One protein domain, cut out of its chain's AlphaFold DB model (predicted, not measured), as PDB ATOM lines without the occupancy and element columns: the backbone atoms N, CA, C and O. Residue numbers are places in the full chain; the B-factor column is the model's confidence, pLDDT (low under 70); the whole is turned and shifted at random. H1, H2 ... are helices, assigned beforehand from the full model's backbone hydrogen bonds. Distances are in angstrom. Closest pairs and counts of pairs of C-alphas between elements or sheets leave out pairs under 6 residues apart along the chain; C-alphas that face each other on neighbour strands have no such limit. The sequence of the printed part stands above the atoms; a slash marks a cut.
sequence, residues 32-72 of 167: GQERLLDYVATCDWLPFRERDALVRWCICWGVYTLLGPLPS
ATOM      1  N   GLY A  32    -104.379-108.500  -4.121       86.69
ATOM      2  CA  GLY A  32    -104.080-107.481  -3.107       86.69
ATOM      3  C   GLY A  32    -102.586-107.148  -2.977       86.69
ATOM      4  O   GLY A  32    -102.239-105.999  -2.724       86.69
ATOM      5  N   GLN A  33    -101.709-108.136  -3.171       85.00
ATOM      6  CA  GLN A  33    -100.254-107.961  -3.165       85.00
ATOM      7  C   GLN A  33     -99.782-107.282  -4.452       85.00
ATOM      8  O   GLN A  33     -98.909-106.423  -4.397       85.00
ATOM      9  N   GLU A  34    -100.408-107.604  -5.584       85.44
ATOM     10  CA  GLU A  34    -100.146-106.953  -6.870       85.44
ATOM     11  C   GLU A  34    -100.333-105.429  -6.779       85.44
ATOM     12  O   GLU A  34     -99.421-104.669  -7.094       85.44
ATOM     13  N   ARG A  35    -101.468-104.973  -6.230       86.44
ATOM     14  CA  ARG A  35    -101.741-103.537  -6.014       86.44
ATOM     15  C   ARG A  35    -100.725-102.863  -5.094       86.44
ATOM     16  O   ARG A  35    -100.420-101.685  -5.258       86.44
ATOM     17  N   LEU A  36    -100.233-103.600  -4.102       86.75
ATOM     18  CA  LEU A  36     -99.211-103.129  -3.170       86.75
ATOM     19  C   LEU A  36     -97.866-102.939  -3.877       86.75
ATOM     20  O   LEU A  36     -97.218-101.918  -3.664       86.75
ATOM     21  N   LEU A  37     -97.472-103.879  -4.739       87.00
ATOM     22  CA  LEU A  37     -96.261-103.760  -5.552       87.00
ATOM     23  C   LEU A  37     -96.340-102.556  -6.494       87.00
ATOM     24  O   LEU A  37     -95.389-101.780  -6.557       87.00
ATOM     25  N   ASP A  38     -97.482-102.348  -7.153       86.44
ATOM     26  CA  ASP A  38     -97.687-101.189  -8.027       86.44
ATOM     27  C   ASP A  38     -97.590 -99.874  -7.250       86.44
ATOM     28  O   ASP A  38     -96.904 -98.945  -7.672       86.44
ATOM     29  N   TYR A  39     -98.208 -99.802  -6.068       86.88
ATOM     30  CA  TYR A  39     -98.081 -98.634  -5.200       86.88
ATOM     31  C   TYR A  39     -96.619 -98.374  -4.808       86.88
ATOM     32  O   TYR A  39     -96.137 -97.246  -4.916       86.88
ATOM     33  N   VAL A  40     -95.876 -99.408  -4.412       84.50
ATOM     34  CA  VAL A  40     -94.459 -99.269  -4.050       84.50
ATOM     35  C   VAL A  40     -93.615 -98.803  -5.241       84.50
ATOM     36  O   VAL A  40     -92.739 -97.964  -5.041       84.50
ATOM     37  N   ALA A  41     -93.907 -99.257  -6.464       82.06
ATOM     38  CA  ALA A  41     -93.224 -98.813  -7.686       82.06
ATOM     39  C   ALA A  41     -93.395 -97.309  -7.948       82.06
ATOM     40  O   ALA A  41     -92.474 -96.644  -8.433       82.06
ATOM     41  N   THR A  42     -94.560 -96.761  -7.581       84.12
ATOM     42  CA  THR A  42     -94.846 -95.320  -7.696       84.12
ATOM     43  C   THR A  42     -94.172 -94.467  -6.622       84.12
ATOM     44  O   THR A  42     -94.119 -93.249  -6.761       84.12
ATOM     45  N   CYS A  43     -93.649 -95.065  -5.552       81.75
ATOM     46  CA  CYS A  43     -93.037 -94.320  -4.456       81.75
ATOM     47  C   CYS A  43     -91.566 -93.976  -4.754       81.75
ATOM     48  O   CYS A  43     -90.803 -94.819  -5.215       81.75
ATOM     49  N   ASP A  44     -91.106 -92.771  -4.408       75.69
ATOM     50  CA  ASP A  44     -89.740 -92.298  -4.727       75.69
ATOM     51  C   ASP A  44     -88.623 -92.796  -3.799       75.69
ATOM     52  O   ASP A  44     -87.442 -92.574  -4.044       75.69
ATOM     53  N   TRP A  45     -88.984 -93.500  -2.732       73.19
ATOM     54  CA  TRP A  45     -88.042 -94.064  -1.765       73.19
ATOM     55  C   TRP A  45     -87.208 -95.255  -2.274       73.19
ATOM     56  O   TRP A  45     -86.222 -95.620  -1.630       73.19
ATOM     57  N   LEU A  46     -87.584 -95.868  -3.401       68.56
ATOM     58  CA  LEU A  46     -86.883 -96.999  -4.009       68.56
ATOM     59  C   LEU A  46     -86.608 -96.707  -5.493       68.56
ATOM     60  O   LEU A  46     -87.452 -96.123  -6.167       68.56
ATOM     61  N   PRO A  47     -85.452 -97.136  -6.032       72.00
ATOM     62  CA  PRO A  47     -85.090 -96.887  -7.430       72.00
ATOM     63  C   PRO A  47     -85.827 -97.799  -8.428       72.00
ATOM     64  O   PRO A  47     -85.644 -97.656  -9.634       72.00
ATOM     65  N   PHE A  48     -86.638 -98.749  -7.953       75.25
ATOM     66  CA  PHE A  48     -87.322 -99.731  -8.793       75.25
ATOM     67  C   PHE A  48     -88.672 -99.190  -9.267       75.25
ATOM     68  O   PHE A  48     -89.548 -98.902  -8.454       75.25
ATOM     69  N   ARG A  49     -88.834 -99.058 -10.588       77.12
ATOM     70  CA  ARG A  49     -90.055 -98.527 -11.229       77.12
ATOM     71  C   ARG A  49     -90.923 -99.589 -11.889       77.12
ATOM     72  O   ARG A  49     -92.055 -99.308 -12.261       77.12
ATOM     73  N   GLU A  50     -90.402-100.802 -11.998       81.50
ATOM     74  CA  GLU A  50     -91.080-101.934 -12.612       81.50
ATOM     75  C   GLU A  50     -91.398-102.990 -11.558       81.50
ATOM     76  O   GLU A  50     -90.614-103.232 -10.630       81.50
ATOM     77  N   ARG A  51     -92.548-103.648 -11.722       81.38
ATOM     78  CA  ARG A  51     -93.021-104.689 -10.807       81.38
ATOM     79  C   ARG A  51     -92.030-105.848 -10.717       81.38
ATOM     80  O   ARG A  51     -91.715-106.293  -9.618       81.38
ATOM     81  N   ASP A  52     -91.472-106.268 -11.844       77.25
ATOM     82  CA  ASP A  52     -90.539-107.395 -11.907       77.25
ATOM     83  C   ASP A  52     -89.222-107.087 -11.181       77.25
ATOM     84  O   ASP A  52     -88.645-107.946 -10.514       77.25
ATOM     85  N   ALA A  53     -88.756-105.837 -11.246       74.56
ATOM     86  CA  ALA A  53     -87.593-105.382 -10.487       74.56
ATOM     87  C   ALA A  53     -87.868-105.369  -8.973       74.56
ATOM     88  O   ALA A  53     -87.013-105.779  -8.186       74.56
ATOM     89  N   LEU A  54     -89.074-104.966  -8.557       80.69
ATOM     90  CA  LEU A  54     -89.493-105.030  -7.155       80.69
ATOM     91  C   LEU A  54     -89.619-106.464  -6.648       80.69
ATOM     92  O   LEU A  54     -89.166-106.751  -5.545       80.69
ATOM     93  N   VAL A  55     -90.206-107.368  -7.435       83.81
ATOM     94  CA  VAL A  55     -90.333-108.786  -7.068       83.81
ATOM     95  C   VAL A  55     -88.952-109.415  -6.906       83.81
ATOM     96  O   VAL A  55     -88.699-110.045  -5.879       83.81
ATOM     97  N   ARG A  56     -88.027-109.176  -7.845       77.06
ATOM     98  CA  ARG A  56     -86.625-109.610  -7.718       77.06
ATOM     99  C   ARG A  56     -85.982-109.079  -6.440       77.06
ATOM    100  O   ARG A  56     -85.451-109.860  -5.653       77.06
ATOM    101  N   TRP A  57     -86.112-107.779  -6.176       77.62
ATOM    102  CA  TRP A  57     -85.585-107.175  -4.953       77.62
ATOM    103  C   TRP A  57     -86.182-107.799  -3.683       77.62
ATOM    104  O   TRP A  57     -85.443-108.107  -2.751       77.62
ATOM    105  N   CYS A  58     -87.496-108.039  -3.653       81.88
ATOM    106  CA  CYS A  58     -88.184-108.686  -2.536       81.88
ATOM    107  C   CYS A  58     -87.702-110.122  -2.304       81.88
ATOM    108  O   CYS A  58     -87.557-110.518  -1.150       81.88
ATOM    109  N   ILE A  59     -87.430-110.894  -3.360       81.00
ATOM    110  CA  ILE A  59     -86.872-112.251  -3.248       81.00
ATOM    111  C   ILE A  59     -85.475-112.187  -2.629       81.00
ATOM    112  O   ILE A  59     -85.224-112.853  -1.624       81.00
ATOM    113  N   CYS A  60     -84.589-111.343  -3.169       73.81
ATOM    114  CA  CYS A  60     -83.242-111.155  -2.632       73.81
ATOM    115  C   CYS A  60     -83.293-110.729  -1.161       73.81
ATOM    116  O   CYS A  60     -82.654-111.339  -0.305       73.81
ATOM    117  N   TRP A  61     -84.099-109.715  -0.848       76.00
ATOM    118  CA  TRP A  61     -84.264-109.210   0.508       76.00
ATOM    119  C   TRP A  61     -84.859-110.261   1.453       76.00
ATOM    120  O   TRP A  61     -84.382-110.426   2.576       76.00
ATOM    121  N   GLY A  62     -85.840-111.031   0.978       78.12
ATOM    122  CA  GLY A  62     -86.444-112.153   1.689       78.12
ATOM    123  C   GLY A  62     -85.402-113.182   2.119       78.12
ATOM    124  O   GLY A  62     -85.341-113.523   3.299       78.12
ATOM    125  N   VAL A  63     -84.515-113.598   1.211       76.25
ATOM    126  CA  VAL A  63     -83.414-114.525   1.526       76.25
ATOM    127  C   VAL A  63     -82.522-113.970   2.639       76.25
ATOM    128  O   VAL A  63     -82.272-114.674   3.614       76.25
ATOM    129  N   TYR A  64     -82.110-112.700   2.565       69.44
ATOM    130  CA  TYR A  64     -81.302-112.080   3.626       69.44
ATOM    131  C   TYR A  64     -82.008-112.068   4.983       69.44
ATOM    132  O   TYR A  64     -81.381-112.354   5.998       69.44
ATOM    133  N   THR A  65     -83.311-111.778   5.012       71.56
ATOM    134  CA  THR A  65     -84.080-111.782   6.267       71.56
ATOM    135  C   THR A  65     -84.283-113.186   6.842       71.56
ATOM    136  O   THR A  65     -84.312-113.344   8.061       71.56
ATOM    137  N   LEU A  66     -84.371-114.214   5.991       76.19
ATOM    138  CA  LEU A  66     -84.452-115.619   6.405       76.19
ATOM    139  C   LEU A  66     -83.116-116.156   6.938       76.19
ATOM    140  O   LEU A  66     -83.118-117.043   7.788       76.19
ATOM    141  N   LEU A  67     -81.985-115.613   6.476       72.00
ATOM    142  CA  LEU A  67     -80.646-115.974   6.963       72.00
ATOM    143  C   LEU A  67     -80.353-115.450   8.380       72.00
ATOM    144  O   LEU A  67     -79.402-115.908   9.014       72.00
ATOM    145  N   GLY A  68     -81.178-114.540   8.900       71.12
ATOM    146  CA  GLY A  68     -81.142-114.095  10.289       71.12
ATOM    147  C   GLY A  68     -81.426-112.601  10.454       71.12
ATOM    148  O   GLY A  68     -81.397-111.837   9.487       71.12
ATOM    149  N   PRO A  69     -81.700-112.148  11.690       71.00
ATOM    150  CA  PRO A  69     -81.894-110.734  11.964       71.00
ATOM    151  C   PRO A  69     -80.596-109.966  11.702       71.00
ATOM    152  O   PRO A  69     -79.547-110.296  12.250       71.00
ATOM    153  N   LEU A  70     -80.677-108.912  10.888       73.75
ATOM    154  CA  LEU A  70     -79.557-108.002  10.657       73.75
ATOM    155  C   LEU A  70     -79.370-107.137  11.916       73.75
ATOM    156  O   LEU A  70     -80.244-106.326  12.228       73.75
ATOM    157  N   PRO A  71     -78.261-107.289  12.665       72.19
ATOM    158  CA  PRO A  71     -78.141-106.737  14.015       72.19
ATOM    159  C   PRO A  71     -77.867-105.226  14.038       72.19
ATOM    160  O   PRO A  71     -77.848-104.621  15.108       72.19
ATOM    161  N   SER A  72     -77.608-104.601  12.884       81.00
ATOM    162  CA  SER A  72     -77.265-103.181  12.795       81.00
ATOM    163  C   SER A  72     -77.608-102.568  11.435       81.00
ATOM    164  O   SER A  72     -77.731-103.261  10.424       81.00
TER     165      SER A  72
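AT A GLANCE: This is residues 32 to 72 of the 167 residues of an uncharacterized protein of Acidobacteria bacterium (UniProt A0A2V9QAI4). The longer helix, H2, meets the shorter H1 with its first turns near H1's middle, almost at a right angle, roughly as a T. The far half of H2 and the tail after it, residues 59 to 72, stick out from this junction. The printed part has 41 residues with two named helices, H1 then H2, and no named strand; its class is all helix. It is loose, with a radius of gyration of the C-alphas of 11.6 A, and only just elongated, spanning 30 by 20 by 16 A.

HOW THE PARTS SIT: Look first at H2, residues 51 to 66, which touches H1, residues 32 to 42, with residues 51 to 55 alone. Their closest C-alphas, those of Arg 51 and Leu 37, are 6.2 A apart. Their lines are about perpendicular, at 74 degrees. In H1 and H2 every O i to N i+4 pair is within hydrogen-bond range.

IN THESE COORDINATES: Find C-alpha 51 at (-93.021, -104.689, -10.807); from there H2 runs 22.1 A to C-alpha 66 at (-84.452, -115.619, 6.405). H1 begins at C-alpha 32, (-104.080, -107.481, -3.107), and runs 15.9 A.

THE WHOLE: The farthest C-alphas, Gly 32 and Ser 72, are 31.5 A apart. The printed part has no cut, and the H1 to H2 link is short. Residues 46 and 64 have pLDDT under 70.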